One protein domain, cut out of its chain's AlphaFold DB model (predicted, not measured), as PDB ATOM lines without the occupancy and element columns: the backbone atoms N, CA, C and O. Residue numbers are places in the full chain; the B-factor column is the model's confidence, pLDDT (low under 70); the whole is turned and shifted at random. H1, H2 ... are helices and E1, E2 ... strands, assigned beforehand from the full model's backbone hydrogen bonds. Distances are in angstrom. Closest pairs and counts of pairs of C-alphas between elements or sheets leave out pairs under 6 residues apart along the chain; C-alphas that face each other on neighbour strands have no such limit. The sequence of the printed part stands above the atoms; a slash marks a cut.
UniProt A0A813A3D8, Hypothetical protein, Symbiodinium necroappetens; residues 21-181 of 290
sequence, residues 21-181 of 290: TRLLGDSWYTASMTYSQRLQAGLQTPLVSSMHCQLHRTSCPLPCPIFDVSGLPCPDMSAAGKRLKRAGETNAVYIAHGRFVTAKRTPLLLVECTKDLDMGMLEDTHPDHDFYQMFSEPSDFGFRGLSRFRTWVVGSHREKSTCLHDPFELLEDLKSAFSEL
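What this domain is: This is residues 21 to 181 of the 290 residues of the protein "Hypothetical protein" of Symbiodinium necroappetens (UniProt A0A813A3D8). A twisted four-stranded sheet, E3, E4, E6 and E5, stands between a cluster of helices H1 to H4 near one end of the longest axis and H6 with short H5 toward the other. H3 is the core of the cluster, and the small hairpin E1 and E2 lies away from the sheet. The printed part has 161 residues, with six named helices and six named strands that follow along the chain as H1 H2 E1 E2 E3 H3 E4 H4 E5 H5 E6 H6; the sheet's order, E3 E4 E6 E5, is mixed, and the class is mixed, helices and strands. The whole is compact, with a radius of gyration of the C-alphas of 17.3 A and spans of 52 by 35 by 33 A.

How they stand to each other: Begin at H1, residues 21 to 24, which touches the hub H3, residues 91 to 104; their closest C-alphas, Thr 21 and Ala 96, are 5.3 A apart. H2, residues 35 to 44, touches H3 at a shallow tilt of 27 degrees, the same way, with the C-alphas of Leu 39 and Ile 95 closest at 6.1 A. Next find the hairpin of E1, residues 50 to 53, and E2, residues 58 to 61, antiparallel, with N 51 and O 60 at 2.9 A. E3, residues 67 to 71, is parallel to E4, residues 108 to 113, with N 70 and O 110 at 2.9 A; E3, H3, E4 form a strand-helix-strand unit, parallel neighbours joined through a helix, with a right-handed crossover. H3 only grazes the sheet with residues 97 to 102. With residues 94 to 99 alone it touches H4, residues 119 to 125, at 4.8 A between the closest C-alphas, Gly 98 and Thr 125. H4 only grazes the sheet with residues 119 to 123. E4, H4 and E5, residues 129 to 136, form a split unit, also right-handed, with E6, residues 150 to 157, between the strands. E6 is antiparallel to E4, N 111 and O 153 at 2.8 A, and to E5, N 134 and O 152 at 2.8 A. H6, residues 167 to 179, is on the sheet over E5 at a height of 10.5 A and runs along the strands, at 18 degrees to E5 on the local plane. With residues 174 to 179 alone it touches H5, residues 138 to 141; the closest C-alphas, Phe 141 and Phe 178, are 5.2 A apart. In H2, H3, H4 and H6 every O i to N i+4 pair is within hydrogen-bond range; H1 and H5 are too short for such a pair.

Where its parts are: Find C-alpha 21 at (229.861, 228.522, 213.203), where H1 begins. H2 covers 14.3 A from first to last C-alpha, and H3, from C-alpha 91 at (235.808, 221.677, 217.520), covers 20.0 A. E4 spans 16.7 A, E5 21.8 A and E6 22.6 A. H6 covers 18.4 A and ends at C-alpha 179, (266.655, 223.474, 197.364).

The domain as a whole: The two C-alphas farthest apart, those of Ser 32 and Glu 180, are 53.1 A apart. The printed part has no cut. Look at residues 72 to 90 for the long link, E3 to H3. The mean pLDDT of the printed part is 94.3, and no printed residue is under 70.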
ATOM      1  N   THR A  21     230.788 229.278 212.344       96.06
ATOM      2  CA  THR A  21     229.861 228.522 213.203       96.06
ATOM      3  C   THR A  21     228.417 229.000 213.063       96.06
ATOM      4  O   THR A  21     227.490 228.208 213.233       96.06
ATOM      5  N   ARG A  22     228.210 230.255 212.635       95.75
ATOM      6  CA  ARG A  22     226.884 230.823 212.349       95.75
ATOM      7  C   ARG A  22     226.194 230.188 211.149       95.75
ATOM      8  O   ARG A  22     224.993 230.380 210.978       95.75
ATOM      9  N   LEU A  23     226.914 229.408 210.342       95.44
ATOM     10  CA  LEU A  23     226.308 228.599 209.288       95.44
ATOM     11  C   LEU A  23     225.254 227.624 209.818       95.44
ATOM     12  O   LEU A  23     224.344 227.253 209.080       95.44
ATOM     13  N   LEU A  24     225.383 227.242 211.086       96.50
ATOM     14  CA  LEU A  24     224.498 226.327 211.797       96.50
ATOM     15  C   LEU A  24     223.531 227.077 212.741       96.50
ATOM     16  O   LEU A  24     222.836 226.461 213.541       96.50
ATOM     17  N   GLY A  25     223.465 228.412 212.667       92.62
ATOM     18  CA  GLY A  25     222.673 229.248 213.576       92.62
ATOM     19  C   GLY A  25     223.286 229.405 214.977       92.62
ATOM     20  O   GLY A  25     224.337 228.855 215.281       92.62
ATOM     21  N   ASP A  26     222.628 230.171 215.851       87.00
ATOM     22  CA  ASP A  26     223.194 230.590 217.149       87.00
ATOM     23  C   ASP A  26     222.976 229.575 218.295       87.00
ATOM     24  O   ASP A  26     223.299 229.852 219.449       87.00
ATOM     25  N   SER A  27     222.379 228.407 218.033       89.38
ATOM     26  CA  SER A  27     221.961 227.470 219.098       89.38
ATOM     27  C   SER A  27     222.081 225.991 218.732       89.38
ATOM     28  O   SER A  27     221.416 225.150 219.331       89.38
ATOM     29  N   TRP A  28     222.928 225.650 217.760       94.62
ATOM     30  CA  TRP A  28     223.120 224.250 217.364       94.62
ATOM     31  C   TRP A  28     223.906 223.423 218.391       94.62
ATOM     32  O   TRP A  28     223.860 222.195 218.346       94.62
ATOM     33  N   TYR A  29     224.613 224.067 219.327       94.69
ATOM     34  CA  TYR A  29     225.284 223.380 220.429       94.69
ATOM     35  C   TYR A  29     225.356 224.215 221.710       94.69
ATOM     36  O   TYR A  29     225.163 225.430 221.705       94.69
ATOM     37  N   THR A  30     225.678 223.545 222.818       92.44
ATOM     38  CA  THR A  30     225.973 224.168 224.112       92.44
ATOM     39  C   THR A  30     227.314 223.677 224.659       92.44
ATOM     40  O   THR A  30     227.816 222.615 224.281       92.44
ATOM     41  N   ALA A  31     227.897 224.437 225.590       89.62
ATOM     42  CA  ALA A  31     229.195 224.108 226.185       89.62
ATOM     43  C   ALA A  31     229.210 222.746 226.910       89.62
ATOM     44  O   ALA A  31     230.251 222.097 226.963       89.62
ATOM     45  N   SER A  32     228.065 222.285 227.431       93.50
ATOM     46  CA  SER A  32     227.949 221.005 228.143       93.50
ATOM     47  C   SER A  32     227.915 219.779 227.226       93.50
ATOM     48  O   SER A  32     228.064 218.661 227.717       93.50
ATOM     49  N   MET A  33     227.723 219.961 225.915       96.69
ATOM     50  CA  MET A  33     227.696 218.851 224.966       96.69
ATOM     51  C   MET A  33     229.091 218.261 224.768       96.69
ATOM     52  O   MET A  33     230.061 218.990 224.538       96.69
ATOM     53  N   THR A  34     229.172 216.931 224.783       96.31
ATOM     54  CA  THR A  34     230.380 216.193 224.395       96.31
ATOM     55  C   THR A  34     230.682 216.391 222.910       96.31
ATOM     56  O   THR A  34     229.805 216.758 222.129       96.31
ATOM     57  N   TYR A  35     231.914 216.093 222.488       97.00
ATOM     58  CA  TYR A  35     232.301 216.160 221.075       97.00
ATOM     59  C   TYR A  35     231.325 215.408 220.156       97.00
ATOM     60  O   TYR A  35     230.816 215.985 219.202       97.00
ATOM     61  N   SER A  36     231.007 214.150 220.475       97.62
ATOM     62  CA  SER A  36     230.099 213.329 219.666       97.62
ATOM     63  C   SER A  36     228.691 213.920 219.595       97.62
ATOM     64  O   SER A  36     228.069 213.886 218.537       97.62
ATOM     65  N   GLN A  37     228.195 214.499 220.695       97.56
ATOM     66  CA  GLN A  37     226.904 215.190 220.707       97.56
ATOM     67  C   GLN A  37     226.931 216.437 219.817       97.56
ATOM     68  O   GLN A  37     226.002 216.634 219.036       97.56
ATOM     69  N   ARG A  38     227.995 217.254 219.896       97.56
ATOM     70  CA  ARG A  38     228.173 218.431 219.027       97.56
ATOM     71  C   ARG A  38     228.232 218.004 217.561       97.56
ATOM     72  O   ARG A  38     227.490 218.539 216.749       97.56
ATOM     73  N   LEU A  39     229.046 217.003 217.224       97.75
ATOM     74  CA  LEU A  39     229.173 216.494 215.857       97.75
ATOM     75  C   LEU A  39     227.813 216.063 215.291       97.75
ATOM     76  O   LEU A  39     227.425 216.524 214.223       97.75
ATOM     77  N   GLN A  40     227.059 215.244 216.031       97.31
ATOM     78  CA  GLN A  40     225.728 214.803 215.606       97.31
ATOM     79  C   GLN A  40     224.763 215.978 215.409       97.31
ATOM     80  O   GLN A  40     224.094 216.050 214.379       97.31
ATOM     81  N   ALA A  41     224.734 216.932 216.343       97.19
ATOM     82  CA  ALA A  41     223.892 218.118 216.213       97.19
ATOM     83  C   ALA A  41     224.266 218.964 214.985       97.19
ATOM     84  O   ALA A  41     223.387 219.366 214.222       97.19
ATOM     85  N   GLY A  42     225.559 219.186 214.734       96.69
ATOM     86  CA  GLY A  42     226.024 219.948 213.575       96.69
ATOM     87  C   GLY A  42     225.721 219.264 212.239       96.69
ATOM     88  O   GLY A  42     225.304 219.928 211.292       96.69
ATOM     89  N   LEU A  43     225.847 217.933 212.168       94.50
ATOM     90  CA  LEU A  43     225.495 217.151 210.975       94.50
ATOM     91  C   LEU A  43     223.995 217.220 210.648       94.50
ATOM     92  O   LEU A  43     223.617 217.275 209.477       94.50
ATOM     93  N   GLN A  44     223.147 217.247 211.677       94.38
ATOM     94  CA  GLN A  44     221.690 217.313 211.533       94.38
ATOM     95  C   GLN A  44     221.172 218.733 211.277       94.38
ATOM     96  O   GLN A  44     220.083 218.905 210.730       94.38
ATOM     97  N   THR A  45     221.946 219.755 211.642       96.25
ATOM     98  CA  THR A  45     221.535 221.151 211.499       96.25
ATOM     99  C   THR A  45     221.566 221.580 210.022       96.25
ATOM    100  O   THR A  45     222.578 221.385 209.332       96.25
ATOM    101  N   PRO A  46     220.467 222.150 209.486       94.50
ATOM    102  CA  PRO A  46     220.461 222.742 208.153       94.50
ATOM    103  C   PRO A  46     221.395 223.951 208.078       94.50
ATOM    104  O   PRO A  46     221.438 224.767 208.996       94.50
ATOM    105  N   LEU A  47     222.100 224.100 206.956       96.12
ATOM    106  CA  LEU A  47     222.866 225.315 206.701       96.12
ATOM    107  C   LEU A  47     221.927 226.485 206.414       96.12
ATOM    108  O   LEU A  47     220.957 226.346 205.665       96.12
ATOM    109  N   VAL A  48     222.274 227.661 206.929       95.56
ATOM    110  CA  VAL A  48     221.677 228.916 206.458       95.56
ATOM    111  C   VAL A  48     221.957 229.102 204.961       95.56
ATOM    112  O   VAL A  48     223.002 228.705 204.451       95.56
ATOM    113  N   SER A  49     221.030 229.709 204.224       93.75
ATOM    114  CA  SER A  49     221.186 229.926 202.775       93.75
ATOM    115  C   SER A  49     222.044 231.149 202.431       93.75
ATOM    116  O   SER A  49     222.592 231.235 201.329       93.75
ATOM    117  N   SER A  50     222.166 232.092 203.367       95.44
ATOM    118  CA  SER A  50     222.903 233.345 203.211       95.44
ATOM    119  C   SER A  50     223.525 233.796 204.532       95.44
ATOM    120  O   SER A  50     223.068 233.415 205.608       95.44
ATOM    121  N   MET A  51     224.576 234.608 204.441       95.25
ATOM    122  CA  MET A  51     225.254 235.228 205.578       95.25
ATOM    123  C   MET A  51     225.559 236.694 205.284       95.25
ATOM    124  O   MET A  51     225.758 237.085 204.134       95.25
ATOM    125  N   HIS A  52     225.660 237.509 206.334       96.06
ATOM    126  CA  HIS A  52     226.109 238.890 206.190       96.06
ATOM    127  C   HIS A  52     227.556 238.940 205.676       96.06
ATOM    128  O   HIS A  52     228.475 238.446 206.334       96.06
ATOM    129  N   CYS A  53     227.746 239.550 204.508       95.81
ATOM    130  CA  CYS A  53     229.047 239.783 203.900       95.81
ATOM    131  C   CYS A  53     229.557 241.178 204.278       95.81
ATOM    132  O   CYS A  53     228.904 242.180 203.989       95.81
ATOM    133  N   GLN A  54     230.748 241.250 204.869       95.00
ATOM    134  CA  GLN A  54     231.404 242.505 205.249       95.00
ATOM    135  C   GLN A  54     231.781 243.359 204.034       95.00
ATOM    136  O   GLN A  54     231.788 244.586 204.125       95.00
ATOM    137  N   LEU A  55     232.066 242.724 202.891       93.75
ATOM    138  CA  LEU A  55     232.405 243.440 201.664       93.75
ATOM    139  C   LEU A  55     231.170 244.115 201.050       93.75
ATOM    140  O   LEU A  55     231.177 245.321 200.820       93.75
ATOM    141  N   HIS A  56     230.096 243.353 200.831       93.94
ATOM    142  CA  HIS A  56     228.864 243.848 200.203       93.94
ATOM    143  C   HIS A  56     227.917 244.560 201.179       93.94
ATOM    144  O   HIS A  56     226.927 245.148 200.754       93.94
ATOM    145  N   ARG A  57     228.200 244.496 202.488       96.00
ATOM    146  CA  ARG A  57     227.393 245.070 203.582       96.00
ATOM    147  C   ARG A  57     225.927 244.616 203.571       96.00
ATOM    148  O   ARG A  57     225.042 245.340 204.019       96.00
ATOM    149  N   THR A  58     225.662 243.408 203.078       96.69
ATOM    150  CA  THR A  58     224.317 242.824 202.959       96.69
ATOM    151  C   THR A  58     224.353 241.310 203.175       96.69
ATOM    152  O   THR A  58     225.430 240.718 203.268       96.69
ATOM    153  N   SER A  59     223.183 240.670 203.269       96.50
ATOM    154  CA  SER A  59     223.095 239.207 203.283       96.50
ATOM    155  C   SER A  59     223.377 238.656 201.887       96.50
ATOM    156  O   SER A  59     222.637 238.935 200.946       96.50
ATOM    157  N   CYS A  60     224.455 237.888 201.753       95.31
ATOM    158  CA  CYS A  60     224.880 237.278 200.498       95.31
ATOM    159  C   CYS A  60     224.686 235.759 200.546       95.31
ATOM    160  O   CYS A  60     224.886 235.153 201.604       95.31
ATOM    161  N   PRO A  61     224.310 235.123 199.423       94.56
ATOM    162  CA  PRO A  61     224.188 233.674 199.356       94.56
ATOM    163  C   PRO A  61     225.539 232.999 199.604       94.56
ATOM    164  O   PRO A  61     226.593 233.527 199.249       94.56
ATOM    165  N   LEU A  62     225.508 231.803 200.190       91.62
ATOM    166  CA  LEU A  62     226.728 231.029 200.402       91.62
ATOM    167  C   LEU A  62     227.280 230.481 199.077       91.62
ATOM    168  O   LEU A  62     226.535 229.799 198.357       91.62
ATOM    169  N   PRO A  63     228.579 230.685 198.781       90.19
ATOM    170  CA  PRO A  63     229.188 230.208 197.548       90.19
ATOM    171  C   PRO A  63     229.189 228.675 197.467       90.19
ATOM    172  O   PRO A  63     229.007 227.968 198.461       90.19
ATOM    173  N   CYS A  64     229.395 228.163 196.254       87.12
ATOM    174  CA  CYS A  64     229.642 226.748 195.982       87.12
ATOM    175  C   CYS A  64     231.075 226.607 195.444       87.12
ATOM    176  O   CYS A  64     231.275 226.655 194.227       87.12
ATOM    177  N   PRO A  65     232.091 226.573 196.324       87.94
ATOM    178  CA  PRO A  65     233.477 226.542 195.884       87.94
ATOM    179  C   PRO A  65     233.817 225.190 195.247       87.94
ATOM    180  O   PRO A  65     233.404 224.137 195.727       87.94
ATOM    181  N   ILE A  66     234.617 225.217 194.178       91.62
ATOM    182  CA  ILE A  66     235.243 224.004 193.622       91.62
ATOM    183  C   ILE A  66     236.554 223.647 194.346       91.62
ATOM    184  O   ILE A  66     237.033 222.521 194.245       91.62
ATOM    185  N   PHE A  67     237.121 224.618 195.067       93.38
ATOM    186  CA  PHE A  67     238.341 224.504 195.853       93.38
ATOM    187  C   PHE A  67     238.218 225.382 197.101       93.38
ATOM    188  O   PHE A  67     237.899 226.567 196.976       93.38
ATOM    189  N   ASP A  68     238.449 224.807 198.277       94.56
ATOM    190  CA  ASP A  68     238.450 225.513 199.562       94.56
ATOM    191  C   ASP A  68     239.860 225.525 200.160       94.56
ATOM    192  O   ASP A  68     240.522 224.489 200.205       94.56
ATOM    193  N   VAL A  69     240.312 226.693 200.622       94.88
ATOM    194  CA  VAL A  69     241.591 226.853 201.325       94.88
ATOM    195  C   VAL A  69     241.307 227.405 202.710       94.88
ATOM    196  O   VAL A  69     240.815 228.527 202.838       94.88
ATOM    197  N   SER A  70     241.646 226.638 203.739       94.62
ATOM    198  CA  SER A  70     241.236 226.932 205.109       94.62
ATOM    199  C   SER A  70     242.392 226.804 206.097       94.62
ATOM    200  O   SER A  70     243.011 225.754 206.222       94.62
ATOM    201  N   GLY A  71     242.658 227.871 206.853       94.25
ATOM    202  CA  GLY A  71     243.482 227.812 208.063       94.25
ATOM    203  C   GLY A  71     242.588 227.532 209.264       94.25
ATOM    204  O   GLY A  71     242.010 228.464 209.828       94.25
ATOM    205  N   LEU A  72     242.419 226.260 209.630       93.81
ATOM    206  CA  LEU A  72     241.529 225.891 210.733       93.81
ATOM    207  C   LEU A  72     242.169 226.229 212.091       93.81
ATOM    208  O   LEU A  72     243.395 226.194 212.240       93.81
ATOM    209  N   PRO A  73     241.367 226.575 213.114       92.69
ATOM    210  CA  PRO A  73     241.902 227.005 214.396       92.69
ATOM    211  C   PRO A  73     242.746 225.899 215.041       92.69
ATOM    212  O   PRO A  73     242.310 224.762 215.221       92.69
ATOM    213  N   CYS A  74     243.969 226.266 215.422       91.06
ATOM    214  CA  CYS A  74     244.932 225.395 216.084       91.06
ATOM    215  C   CYS A  74     245.081 225.533 217.621       91.06
ATOM    216  O   CYS A  74     245.881 224.767 218.161       91.06
ATOM    217  N   PRO A  75     244.428 226.453 218.378       90.56
ATOM    218  CA  PRO A  75     244.655 226.574 219.827       90.56
ATOM    219  C   PRO A  75     244.512 225.273 220.633       90.56
ATOM    220  O   PRO A  75     245.338 225.018 221.509       90.56
ATOM    221  N   ASP A  76     243.521 224.433 220.316       92.12
ATOM    222  CA  ASP A  76     243.304 223.154 221.012       92.12
ATOM    223  C   ASP A  76     244.173 222.006 220.479       92.12
ATOM    224  O   ASP A  76     244.240 220.955 221.112       92.12
ATOM    225  N   MET A  77     244.867 222.213 219.357       88.56
ATOM    226  CA  MET A  77     245.811 221.255 218.764       88.56
ATOM    227  C   MET A  77     247.249 221.546 219.197       88.56
ATOM    228  O   MET A  77     248.034 220.642 219.463       88.56
ATOM    229  N   SER A  78     247.586 222.832 219.290       83.19
ATOM    230  CA  SER A  78     248.948 223.326 219.442       83.19
ATOM    231  C   SER A  78     249.605 222.880 220.743       83.19
ATOM    232  O   SER A  78     249.034 222.984 221.831       83.19
ATOM    233  N   ALA A  79     250.886 222.522 220.635       82.50
ATOM    234  CA  ALA A  79     251.760 222.261 221.767       82.50
ATOM    235  C   ALA A  79     251.832 223.397 222.804       82.50
ATOM    236  O   ALA A  79     252.132 223.115 223.964       82.50
ATOM    237  N   ALA A  80     251.580 224.641 222.382       79.50
ATOM    238  CA  ALA A  80     251.570 225.828 223.238       79.50
ATOM    239  C   ALA A  80     250.220 226.072 223.943       79.50
ATOM    240  O   ALA A  80     250.135 226.937 224.813       79.50
ATOM    241  N   GLY A  81     249.165 225.351 223.546       82.06
ATOM    242  CA  GLY A  81     247.841 225.404 224.157       82.06
ATOM    243  C   GLY A  81     247.608 224.278 225.166       82.06
ATOM    244  O   GLY A  81     248.529 223.582 225.589       82.06
ATOM    245  N   LYS A  82     246.339 224.073 225.535       87.69
ATOM    246  CA  LYS A  82     245.917 223.007 226.463       87.69
ATOM    247  C   LYS A  82     245.831 221.618 225.816       87.69
ATOM    248  O   LYS A  82     245.590 220.650 226.527       87.69
ATOM    249  N   ARG A  83     246.015 221.520 224.490       89.50
ATOM    250  CA  ARG A  83     245.943 220.268 223.714       89.50
ATOM    251  C   ARG A  83     244.635 219.492 223.925       89.50
ATOM    252  O   ARG A  83     244.644 218.265 224.000       89.50
ATOM    253  N   LEU A  84     243.517 220.206 224.058       92.69
ATOM    254  CA  LEU A  84     242.209 219.599 224.324       92.69
ATOM    255  C   LEU A  84     241.675 218.803 223.124       92.69
ATOM    256  O   LEU A  84     240.836 217.922 223.311       92.69
ATOM    257  N   LYS A  85     242.169 219.079 221.908       92.75
ATOM    258  CA  LYS A  85     241.744 218.436 220.656       92.75
ATOM    259  C   LYS A  85     240.213 218.419 220.552       92.75
ATOM    260  O   LYS A  85     239.588 219.466 220.680       92.75
ATOM    261  N   ARG A  86     239.599 217.240 220.404       94.50
ATOM    262  CA  ARG A  86     238.139 217.048 220.332       94.50
ATOM    263  C   ARG A  86     237.377 217.599 221.536       94.50
ATOM    264  O   ARG A  86     236.224 217.982 221.383       94.50
ATOM    265  N   ALA A  87     237.991 217.652 222.717       92.62
ATOM    266  CA  ALA A  87     237.368 218.217 223.915       92.62
ATOM    267  C   ALA A  87     237.441 219.755 223.970       92.62
ATOM    268  O   ALA A  87     236.885 220.362 224.880       92.62
ATOM    269  N   GLY A  88     238.161 220.380 223.037       93.56
ATOM    270  CA  GLY A  88     238.338 221.823 222.967       93.56
ATOM    271  C   GLY A  88     237.187 222.540 222.267       93.56
ATOM    272  O   GLY A  88     236.472 221.960 221.452       93.56
ATOM    273  N   GLU A  89     237.030 223.830 222.554       93.00
ATOM    274  CA  GLU A  89     235.955 224.656 221.988       93.00
ATOM    275  C   GLU A  89     236.126 224.930 220.491       93.00
ATOM    276  O   GLU A  89     235.157 225.219 219.793       93.00
ATOM    277  N   THR A  90     237.342 224.791 219.957       94.62
ATOM    278  CA  THR A  90     237.578 224.977 218.520       94.62
ATOM    279  C   THR A  90     236.950 223.876 217.659       94.62
ATOM    280  O   THR A  90     236.811 224.082 216.454       94.62
ATOM    281  N   ASN A  91     236.492 222.758 218.245       95.75
ATOM    282  CA  ASN A  91     235.808 221.677 217.520       95.75
ATOM    283  C   ASN A  91     234.561 222.156 216.751       95.75
ATOM    284  O   ASN A  91     234.259 221.626 215.681       95.75
ATOM    285  N   ALA A  92     233.888 223.201 217.238       96.25
ATOM    286  CA  ALA A  92     232.699 223.774 216.621       96.25
ATOM    287  C   ALA A  92     232.990 224.333 215.221       96.25
ATOM    288  O   ALA A  92     232.171 224.204 214.312       96.25
ATOM    289  N   VAL A  93     234.189 224.893 215.027       96.81
ATOM    290  CA  VAL A  93     234.640 225.423 213.735       96.81
ATOM    291  C   VAL A  93     234.865 224.297 212.729       96.81
ATOM    292  O   VAL A  93     234.440 224.422 211.585       96.81
ATOM    293  N   TYR A  94     235.462 223.179 213.154       97.56
ATOM    294  CA  TYR A  94     235.667 222.011 212.288       97.56
ATOM    295  C   TYR A  94     234.336 221.375 211.882       97.56
ATOM    296  O   TYR A  94     234.153 221.034 210.720       97.56
ATOM    297  N   ILE A  95     233.383 221.270 212.813       98.25
ATOM    298  CA  ILE A  95     232.046 220.732 212.530       98.25
ATOM    299  C   ILE A  95     231.295 221.631 211.538       98.25
ATOM    300  O   ILE A  95     230.724 221.130 210.571       98.25
ATOM    301  N   ALA A  96     231.317 222.954 211.732       97.75
ATOM    302  CA  ALA A  96     230.667 223.892 210.819       97.75
ATOM    303  C   ALA A  96     231.316 223.910 209.423       97.75
ATOM    304  O   ALA A  96     230.604 223.902 208.417       97.75
ATOM    305  N   HIS A  97     232.654 223.883 209.356       97.56
ATOM    306  CA  HIS A  97     233.409 223.780 208.101       97.56
ATOM    307  C   HIS A  97     233.104 222.472 207.364       97.56
ATOM    308  O   HIS A  97     232.691 222.507 206.207       97.56
ATOM    309  N   GLY A  98     233.166 221.337 208.062       97.38
ATOM    310  CA  GLY A  98     232.826 220.030 207.508       97.38
ATOM    311  C   GLY A  98     231.385 219.940 207.021       97.38
ATOM    312  O   GLY A  98     231.121 219.449 205.919       97.38
ATOM    313  N   ARG A  99     230.434 220.517 207.770       97.38
ATOM    314  CA  ARG A  99     229.030 220.588 207.348       97.38
ATOM    315  C   ARG A  99     228.855 221.416 206.075       97.38
ATOM    316  O   ARG A  99     228.128 220.986 205.177       97.38
ATOM    317  N   PHE A 100     229.519 222.570 205.988       96.88
ATOM    318  CA  PHE A 100     229.535 223.413 204.792       96.88
ATOM    319  C   PHE A 100     230.079 222.660 203.577       96.88
ATOM    320  O   PHE A 100     229.400 222.566 202.552       96.88
ATOM    321  N   VAL A 101     231.270 222.080 203.717       96.38
ATOM    322  CA  VAL A 101     231.964 221.337 202.663       96.38
ATOM    323  C   VAL A 101     231.140 220.150 202.172       96.38
ATOM    324  O   VAL A 101     230.978 219.977 200.965       96.38
ATOM    325  N   THR A 102     230.565 219.376 203.094       95.69
ATOM    326  CA  THR A 102     229.711 218.222 202.783       95.69
ATOM    327  C   THR A 102     228.463 218.661 202.014       95.69
ATOM    328  O   THR A 102     228.142 218.116 200.962       95.69
ATOM    329  N   ALA A 103     227.769 219.703 202.483       95.44
ATOM    330  CA  ALA A 103     226.544 220.172 201.839       95.44
ATOM    331  C   ALA A 103     226.784 220.783 200.450       95.44
ATOM    332  O   ALA A 103     225.948 220.639 199.558       95.44
ATOM    333  N   LYS A 104     227.914 221.473 200.256       94.81
ATOM    334  CA  LYS A 104     228.317 222.019 198.951       94.81
ATOM    335  C   LYS A 104     229.020 220.992 198.070       94.81
ATOM    336  O   LYS A 104     229.197 221.248 196.882       94.81
ATOM    337  N   ARG A 105     229.376 219.834 198.631       95.75
ATOM    338  CA  ARG A 105     230.156 218.782 197.977       95.75
ATOM    339  C   ARG A 105     231.433 219.335 197.345       95.75
ATOM    340  O   ARG A 105     231.745 219.020 196.196       95.75
ATOM    341  N   THR A 106     232.143 220.183 198.092       95.75
ATOM    342  CA  THR A 106     233.366 220.851 197.630       95.75
ATOM    343  C   THR A 106     234.388 219.800 197.170       95.75
ATOM    344  O   THR A 106     234.810 218.986 197.992       95.75
ATOM    345  N   PRO A 107     234.797 219.777 195.888       96.31
ATOM    346  CA  PRO A 107     235.645 218.718 195.335       96.31
ATOM    347  C   PRO A 107     237.055 218.621 195.926       96.31
ATOM    348  O   PRO A 107     237.583 217.515 196.064       96.31
ATOM    349  N   LEU A 108     237.673 219.763 196.235       96.12
ATOM    350  CA  LEU A 108     239.060 219.842 196.686       96.12
ATOM    351  C   LEU A 108     239.184 220.780 197.888       96.12
ATOM    352  O   LEU A 108     238.649 221.888 197.874       96.12
ATOM    353  N   LEU A 109     239.922 220.344 198.902       96.62
ATOM    354  CA  LEU A 109     240.232 221.103 200.110       96.62
ATOM    355  C   LEU A 109     241.747 221.220 200.268       96.62
ATOM    356  O   LEU A 109     242.474 220.265 199.994       96.62
ATOM    357  N   LEU A 110     242.209 222.354 200.782       96.75
ATOM    358  CA  LEU A 110     243.550 222.536 201.322       96.75
ATOM    359  C   LEU A 110     243.436 223.134 202.723       96.75
ATOM    360  O   LEU A 110     243.096 224.306 202.883       96.75
ATOM    361  N   VAL A 111     243.736 222.333 203.739       97.31
ATOM    362  CA  VAL A 111     243.684 222.749 205.142       97.31
ATOM    363  C   VAL A 111     245.096 222.975 205.677       97.31
ATOM    364  O   VAL A 111     245.927 222.072 205.635       97.31
ATOM    365  N   GLU A 112     245.370 224.163 206.216       96.12
ATOM    366  CA  GLU A 112     246.585 224.460 206.986       96.12
ATOM    367  C   GLU A 112     246.292 224.374 208.484       96.12
ATOM    368  O   GLU A 112     245.266 224.860 208.966       96.12
ATOM    369  N   CYS A 113     247.201 223.746 209.233       95.31
ATOM    370  CA  CYS A 113     247.172 223.762 210.693       95.31
ATOM    371  C   CYS A 113     248.569 223.491 211.284       95.31
ATOM    372  O   CYS A 113     249.574 223.310 210.589       95.31
ATOM    373  N   THR A 114     248.665 223.444 212.612       92.94
ATOM    374  CA  THR A 114     249.862 222.949 213.306       92.94
ATOM    375  C   THR A 114     250.062 221.454 213.064       92.94
ATOM    376  O   THR A 114     249.090 220.729 212.894       92.94
ATOM    377  N   LYS A 115     251.305 220.965 213.164       92.06
ATOM    378  CA  LYS A 115     251.639 219.532 213.015       92.06
ATOM    379  C   LYS A 115     250.862 218.576 213.931       92.06
ATOM    380  O   LYS A 115     250.771 217.398 213.631       92.06
ATOM    381  N   ASP A 116     250.333 219.092 215.038       92.50
ATOM    382  CA  ASP A 116     249.606 218.331 216.056       92.50
ATOM    383  C   ASP A 116     248.093 218.219 215.756       92.50
ATOM    384  O   ASP A 116     247.311 217.891 216.650       92.50
ATOM    385  N   LEU A 117     247.671 218.537 214.523       94.75
ATOM    386  CA  LEU A 117     246.287 218.418 214.059       94.75
ATOM    387  C   LEU A 117     245.730 217.006 214.315       94.75
ATOM    388  O   LEU A 117     246.344 216.009 213.940       94.75
ATOM    389  N   ASP A 118     244.548 216.925 214.930       95.44
ATOM    390  CA  ASP A 118     243.799 215.672 215.073       95.44
ATOM    391  C   ASP A 118     243.120 215.315 213.742       95.44
ATOM    392  O   ASP A 118     242.019 215.784 213.452       95.44
ATOM    393  N   MET A 119     243.793 214.490 212.935       96.56
ATOM    394  CA  MET A 119     243.265 214.021 211.648       96.56
ATOM    395  C   MET A 119     241.950 213.263 211.788       96.56
ATOM    396  O   MET A 119     241.066 213.451 210.962       96.56
ATOM    397  N   GLY A 120     241.762 212.507 212.870       96.69
ATOM    398  CA  GLY A 120     240.505 211.796 213.079       96.69
ATOM    399  C   GLY A 120     239.329 212.752 213.302       96.69
ATOM    400  O   GLY A 120     238.216 212.450 212.906       96.69
ATOM    401  N   MET A 121     239.558 213.938 213.877       96.12
ATOM    402  CA  MET A 121     238.515 214.968 213.967       96.12
ATOM    403  C   MET A 121     238.194 215.587 212.597       96.12
ATOM    404  O   MET A 121     237.048 215.969 212.342       96.12
ATOM    405  N   LEU A 122     239.192 215.710 211.717       96.88
ATOM    406  CA  LEU A 122     238.984 216.178 210.348       96.88
ATOM    407  C   LEU A 122     238.193 215.139 209.536       96.88
ATOM    408  O   LEU A 122     237.210 215.503 208.902       96.88
ATOM    409  N   GLU A 123     238.552 213.859 209.648       97.69
ATOM    410  CA  GLU A 123     237.844 212.718 209.050       97.69
ATOM    411  C   GLU A 123     236.396 212.606 209.553       97.69
ATOM    412  O   GLU A 123     235.475 212.502 208.745       97.69
ATOM    413  N   ASP A 124     236.175 212.723 210.870       97.44
ATOM    414  CA  ASP A 124     234.841 212.704 211.490       97.44
ATOM    415  C   ASP A 124     233.924 213.812 210.929       97.44
ATOM    416  O   ASP A 124     232.711 213.633 210.809       97.44
ATOM    417  N   THR A 125     234.491 214.983 210.613       97.44
ATOM    418  CA  THR A 125     233.737 216.164 210.153       97.44
ATOM    419  C   THR A 125     233.589 216.244 208.634       97.44
ATOM    420  O   THR A 125     232.686 216.927 208.152       97.44
ATOM    421  N   HIS A 126     234.426 215.527 207.883       97.62
ATOM    422  CA  HIS A 126     234.473 215.535 206.421       97.62
ATOM    423  C   HIS A 126     234.443 214.101 205.868       97.62
ATOM    424  O   HIS A 126     235.401 213.649 205.233       97.62
ATOM    425  N   PRO A 127     233.351 213.358 206.103       97.31
ATOM    426  CA  PRO A 127     233.313 211.923 205.837       97.31
ATOM    427  C   PRO A 127     233.411 211.564 204.347       97.31
ATOM    428  O   PRO A 127     233.740 210.422 204.033       97.31
ATOM    429  N   ASP A 128     233.146 212.509 203.438       97.38
ATOM    430  CA  ASP A 128     233.115 212.301 201.982       97.38
ATOM    431  C   ASP A 128     234.474 212.528 201.289       97.38
ATOM    432  O   ASP A 128     234.582 212.392 200.062       97.38
ATOM    433  N   HIS A 129     235.511 212.868 202.060       97.50
ATOM    434  CA  HIS A 129     236.839 213.206 201.554       97.50
ATOM    435  C   HIS A 129     237.882 212.170 201.967       97.50
ATOM    436  O   HIS A 129     237.861 211.640 203.076       97.50
ATOM    437  N   ASP A 130     238.823 211.917 201.064       96.38
ATOM    438  CA  ASP A 130     240.080 211.242 201.370       96.38
ATOM    439  C   ASP A 130     241.155 212.293 201.647       96.38
ATOM    440  O   ASP A 130     241.221 213.320 200.962       96.38
ATOM    441  N   PHE A 131     241.989 212.051 202.658       97.19
ATOM    442  CA  PHE A 131     242.933 213.041 203.165       97.19
ATOM    443  C   PHE A 131     244.390 212.636 202.971       97.19
ATOM    444  O   PHE A 131     244.800 211.528 203.309       97.19
ATOM    445  N   TYR A 132     245.188 213.596 202.511       96.75
ATOM    446  CA  TYR A 132     246.633 213.483 202.357       96.75
ATOM    447  C   TYR A 132     247.297 214.519 203.259       96.75
ATOM    448  O   TYR A 132     247.321 215.712 202.943       96.75
ATOM    449  N   GLN A 133     247.791 214.074 204.415       97.44
ATOM    450  CA  GLN A 133     248.457 214.943 205.379       97.44
ATOM    451  C   GLN A 133     249.947 215.058 205.065       97.44
ATOM    452  O   GLN A 133     250.714 214.121 205.265       97.44
ATOM    453  N   MET A 134     250.367 216.242 204.649       96.81
ATOM    454  CA  MET A 134     251.751 216.563 204.347       96.81
ATOM    455  C   MET A 134     252.324 217.548 205.362       96.81
ATOM    456  O   MET A 134     251.599 218.205 206.119       96.81
ATOM    457  N   PHE A 135     253.647 217.681 205.351       96.56
ATOM    458  CA  PHE A 135     254.365 218.559 206.261       96.56
ATOM    459  C   PHE A 135     255.448 219.335 205.535       96.56
ATOM    460  O   PHE A 135     256.187 218.789 204.709       96.56
ATOM    461  N   SER A 136     255.555 220.606 205.891       95.56
ATOM    462  CA  SER A 136     256.635 221.455 205.421       95.56
ATOM    463  C   SER A 136     256.920 222.585 206.398       95.56
ATOM    464  O   SER A 136     256.126 222.924 207.286       95.56
ATOM    465  N   GLU A 137     258.083 223.186 206.223       94.31
ATOM    466  CA  GLU A 137     258.463 224.431 206.858       94.31
ATOM    467  C   GLU A 137     258.983 225.442 205.826       94.31
ATOM    468  O   GLU A 137     259.325 225.068 204.708       94.31
ATOM    469  N   PRO A 138     259.058 226.743 206.161       94.12
ATOM    470  CA  PRO A 138     259.451 227.760 205.191       94.12
ATOM    471  C   PRO A 138     260.823 227.513 204.548       94.12
ATOM    472  O   PRO A 138     261.021 227.882 203.390       94.12
ATOM    473  N   SER A 139     261.761 226.868 205.257       93.31
ATOM    474  CA  SER A 139     263.080 226.541 204.702       93.31
ATOM    475  C   SER A 139     263.022 225.570 203.527       93.31
ATOM    476  O   SER A 139     263.907 225.637 202.678       93.31
ATOM    477  N   ASP A 140     261.974 224.749 203.437       94.88
ATOM    478  CA  ASP A 140     261.743 223.848 202.305       94.88
ATOM    479  C   ASP A 140     261.450 224.618 201.006       94.88
ATOM    480  O   ASP A 140     261.620 224.090 199.915       94.88
ATOM    481  N   PHE A 141     261.038 225.886 201.121       95.12
ATOM    482  CA  PHE A 141     260.677 226.765 200.005       95.12
ATOM    483  C   PHE A 141     261.592 227.993 199.911       95.12
ATOM    484  O   PHE A 141     261.179 229.068 199.481       95.12
ATOM    485  N   GLY A 142     262.837 227.860 200.374       93.88
ATOM    486  CA  GLY A 142     263.848 228.914 200.283       93.88
ATOM    487  C   GLY A 142     263.808 229.957 201.404       93.88
ATOM    488  O   GLY A 142     264.706 230.787 201.472       93.88
ATOM    489  N   PHE A 143     262.872 229.917 202.352       94.31
ATOM    490  CA  PHE A 143     262.814 230.872 203.471       94.31
ATOM    491  C   PHE A 143     263.571 230.349 204.702       94.31
ATOM    492  O   PHE A 143     262.999 230.105 205.768       94.31
ATOM    493  N   ARG A 144     264.882 230.147 204.544       92.62
ATOM    494  CA  ARG A 144     265.767 229.474 205.517       92.62
ATOM    495  C   ARG A 144     265.851 230.181 206.872       92.62
ATOM    496  O   ARG A 144     266.014 229.512 207.887       92.62
ATOM    497  N   GLY A 145     265.689 231.503 206.897       93.19
ATOM    498  CA  GLY A 145     265.702 232.324 208.111       93.19
ATOM    499  C   GLY A 145     264.452 232.219 208.991       93.19
ATOM    500  O   GLY A 145     264.408 232.858 210.042       93.19
ATOM    501  N   LEU A 146     263.433 231.440 208.612       92.12
ATOM    502  CA  LEU A 146     262.184 231.305 209.366       92.12
ATOM    503  C   LEU A 146     261.985 229.893 209.922       92.12
ATOM    504  O   LEU A 146     262.352 228.896 209.309       92.12
ATOM    505  N   SER A 147     261.339 229.812 211.089       89.81
ATOM    506  CA  SER A 147     260.880 228.556 211.691       89.81
ATOM    507  C   SER A 147     259.366 228.580 211.844       89.81
ATOM    508  O   SER A 147     258.828 229.271 212.712       89.81
ATOM    509  N   ARG A 148     258.657 227.844 210.987       90.12
ATOM    510  CA  ARG A 148     257.193 227.744 211.051       90.12
ATOM    511  C   ARG A 148     256.707 226.436 210.443       90.12
ATOM    512  O   ARG A 148     256.049 226.429 209.413       90.12
ATOM    513  N   PHE A 149     257.019 225.330 211.105       92.00
ATOM    514  CA  PHE A 149     256.548 224.018 210.675       92.00
ATOM    515  C   PHE A 149     255.014 223.948 210.700       92.00
ATOM    516  O   PHE A 149     254.381 224.365 211.685       92.00
ATOM    517  N   ARG A 150     254.418 223.447 209.618       94.38
ATOM    518  CA  ARG A 150     252.969 223.313 209.431       94.38
ATOM    519  C   ARG A 150     252.616 221.978 208.808       94.38
ATOM    520  O   ARG A 150     253.445 221.340 208.164       94.38
ATOM    521  N   THR A 151     251.375 221.564 209.039       96.38
ATOM    522  CA  THR A 151     250.759 220.501 208.256       96.38
ATOM    523  C   THR A 151     249.839 221.112 207.214       96.38
ATOM    524  O   THR A 151     249.157 222.103 207.487       96.38
ATOM    525  N   TRP A 152     249.852 220.508 206.034       96.31
ATOM    526  CA  TRP A 152     248.984 220.818 204.914       96.31
ATOM    527  C   TRP A 152     248.203 219.556 204.600       96.31
ATOM    528  O   TRP A 152     248.804 218.531 204.288       96.31
ATOM    529  N   VAL A 153     246.884 219.610 204.708       97.56
ATOM    530  CA  VAL A 153     246.022 218.475 204.396       97.56
ATOM    531  C   VAL A 153     245.303 218.760 203.092       97.56
ATOM    532  O   VAL A 153     244.520 219.706 203.009       97.56
ATOM    533  N   VAL A 154     245.550 217.934 202.081       97.25
ATOM    534  CA  VAL A 154     244.746 217.935 200.858       97.25
ATOM    535  C   VAL A 154     243.568 216.992 201.070       97.25
ATOM    536  O   VAL A 154     243.773 215.824 201.386       97.25
ATOM    537  N   GLY A 155     242.347 217.502 200.928       96.81
ATOM    538  CA  GLY A 155     241.117 216.710 200.986       96.81
ATOM    539  C   GLY A 155     240.518 216.540 199.596       96.81
ATOM    540  O   GLY A 155     240.178 217.531 198.954       96.81
ATOM    541  N   SER A 156     240.361 215.302 199.136       96.56
ATOM    542  CA  SER A 156     239.799 214.967 197.826       96.56
ATOM    543  C   SER A 156     238.425 214.327 197.998       96.56
ATOM    544  O   SER A 156     238.311 213.262 198.592       96.56
ATOM    545  N   HIS A 157     237.367 214.952 197.483       97.31
ATOM    546  CA  HIS A 157     236.021 214.382 197.529       97.31
ATOM    547  C   HIS A 157     235.932 213.094 196.688       97.31
ATOM    548  O   HIS A 157     236.068 213.142 195.465       97.31
ATOM    549  N   ARG A 158     235.541 211.970 197.302       95.56
ATOM    550  CA  ARG A 158     235.562 210.622 196.684       95.56
ATOM    551  C   ARG A 158     234.857 210.506 195.329       95.56
ATOM    552  O   ARG A 158     235.324 209.814 194.437       95.56
ATOM    553  N   GLU A 159     233.721 211.182 195.170       95.94
ATOM    554  CA  GLU A 159     232.918 211.130 193.937       95.94
ATOM    555  C   GLU A 159     233.099 212.328 192.984       95.94
ATOM    556  O   GLU A 159     232.529 212.332 191.893       95.94
ATOM    557  N   LYS A 160     233.788 213.399 193.402       95.25
ATOM    558  CA  LYS A 160     233.841 214.671 192.647       95.25
ATOM    559  C   LYS A 160     235.236 215.045 192.169       95.25
ATOM    560  O   LYS A 160     235.363 215.969 191.366       95.25
ATOM    561  N   SER A 161     236.258 214.342 192.628       93.69
ATOM    562  CA  SER A 161     237.637 214.537 192.208       93.69
ATOM    563  C   SER A 161     238.331 213.194 192.015       93.69
ATOM    564  O   SER A 161     237.846 212.137 192.414       93.69
ATOM    565  N   THR A 162     239.459 213.229 191.319       92.12
ATOM    566  CA  THR A 162     240.308 212.064 191.089       92.12
ATOM    567  C   THR A 162     241.747 212.512 191.254       92.12
ATOM    568  O   THR A 162     242.146 213.540 190.703       92.12
ATOM    569  N   CYS A 163     242.511 211.756 192.033       89.50
ATOM    570  CA  CYS A 163     243.924 212.016 192.244       89.50
ATOM    571  C   CYS A 163     244.698 211.655 190.966       89.50
ATOM    572  O   CYS A 163     244.730 210.491 190.573       89.50
ATOM    573  N   LEU A 164     245.263 212.657 190.286       91.38
ATOM    574  CA  LEU A 164     246.058 212.457 189.064       91.38
ATOM    575  C   LEU A 164     247.552 212.263 189.353       91.38
ATOM    576  O   LEU A 164     248.259 211.665 188.548       91.38
ATOM    577  N   HIS A 165     248.017 212.792 190.484       90.62
ATOM    578  CA  HIS A 165     249.406 212.770 190.926       90.62
ATOM    579  C   HIS A 165     249.434 212.578 192.434       90.62
ATOM    580  O   HIS A 165     248.613 213.182 193.125       90.62
ATOM    581  N   ASP A 166     250.384 211.789 192.931       91.94
ATOM    582  CA  ASP A 166     250.583 211.630 194.367       91.94
ATOM    583  C   ASP A 166     250.954 212.995 194.996       91.94
ATOM    584  O   ASP A 166     251.965 213.595 194.613       91.94
ATOM    585  N   PRO A 167     250.154 213.524 195.947       92.94
ATOM    586  CA  PRO A 167     250.462 214.785 196.617       92.94
ATOM    587  C   PRO A 167     251.813 214.778 197.342       92.94
ATOM    588  O   PRO A 167     252.461 215.823 197.418       92.94
ATOM    589  N   PHE A 168     252.252 213.624 197.854       95.94
ATOM    590  CA  PHE A 168     253.534 213.484 198.540       95.94
ATOM    591  C   PHE A 168     254.703 213.646 197.566       95.94
ATOM    592  O   PHE A 168     255.609 214.428 197.845       95.94
ATOM    593  N   GLU A 169     254.650 212.976 196.410       95.94
ATOM    594  CA  GLU A 169     255.663 213.123 195.355       95.94
ATOM    595  C   GLU A 169     255.714 214.567 194.848       95.94
ATOM    596  O   GLU A 169     256.789 215.157 194.765       95.94
ATOM    597  N   LEU A 170     254.549 215.182 194.609       93.50
ATOM    598  CA  LEU A 170     254.473 216.574 194.169       93.50
ATOM    599  C   LEU A 170     255.107 217.538 195.182       93.50
ATOM    600  O   LEU A 170     255.773 218.498 194.789       93.50
ATOM    601  N   LEU A 171     254.891 217.316 196.481       94.81
ATOM    602  CA  LEU A 171     255.522 218.136 197.507       94.81
ATOM    603  C   LEU A 171     257.042 217.966 197.489       94.81
ATOM    604  O   LEU A 171     257.745 218.970 197.543       94.81
ATOM    605  N   GLU A 172     257.554 216.742 197.407       95.94
ATOM    606  CA  GLU A 172     259.002 216.507 197.380       95.94
ATOM    607  C   GLU A 172     259.659 217.094 196.122       95.94
ATOM    608  O   GLU A 172     260.700 217.745 196.234       95.94
ATOM    609  N   ASP A 173     259.007 217.002 194.961       95.12
ATOM    610  CA  ASP A 173     259.447 217.675 193.733       95.12
ATOM    611  C   ASP A 173     259.518 219.197 193.916       95.12
ATOM    612  O   ASP A 173     260.491 219.840 193.509       95.12
ATOM    613  N   LEU A 174     258.513 219.794 194.570       93.00
ATOM    614  CA  LEU A 174     258.527 221.220 194.895       93.00
ATOM    615  C   LEU A 174     259.692 221.557 195.830       93.00
ATOM    616  O   LEU A 174     260.445 222.486 195.542       93.00
ATOM    617  N   LYS A 175     259.882 220.807 196.919       95.25
ATOM    618  CA  LYS A 175     260.996 221.036 197.852       95.25
ATOM    619  C   LYS A 175     262.348 220.934 197.149       95.25
ATOM    620  O   LYS A 175     263.207 221.790 197.355       95.25
ATOM    621  N   SER A 176     262.521 219.939 196.280       95.06
ATOM    622  CA  SER A 176     263.739 219.766 195.486       95.06
ATOM    623  C   SER A 176     263.954 220.920 194.505       95.06
ATOM    624  O   SER A 176     265.072 221.405 194.360       95.06
ATOM    625  N   ALA A 177     262.898 221.441 193.879       94.44
ATOM    626  CA  ALA A 177     263.025 222.611 193.013       94.44
ATOM    627  C   ALA A 177     263.490 223.864 193.781       94.44
ATOM    628  O   ALA A 177     264.238 224.681 193.242       94.44
ATOM    629  N   PHE A 178     263.077 224.022 195.043       93.88
ATOM    630  CA  PHE A 178     263.489 225.143 195.891       93.88
ATOM    631  C   PHE A 178     264.853 224.948 196.568       93.88
ATOM    632  O   PHE A 178     265.481 225.949 196.924       93.88
ATOM    633  N   SER A 179     265.346 223.715 196.736       90.12
ATOM    634  CA  SER A 179     266.655 223.474 197.364       90.12
ATOM    635  C   SER A 179     267.812 224.067 196.559       90.12
ATOM    636  O   SER A 179     268.788 224.535 197.151       90.12
ATOM    637  N   GLU A 180     267.657 224.117 195.234       86.88
ATOM    638  CA  GLU A 180     268.634 224.676 194.292       86.88
ATOM    639  C   GLU A 180     268.675 226.214 194.286       86.88
ATOM    640  O   GLU A 180     269.612 226.817 193.759       86.88
ATOM    641  N   LEU A 181     267.672 226.878 194.870       88.44
ATOM    642  CA  LEU A 181     267.604 228.336 194.896       88.44
ATOM    643  C   LEU A 181     268.370 228.916 196.100       88.44
ATOM    644  O   LEU A 181     268.357 228.341 197.198       88.44
TER     645      LEU A 181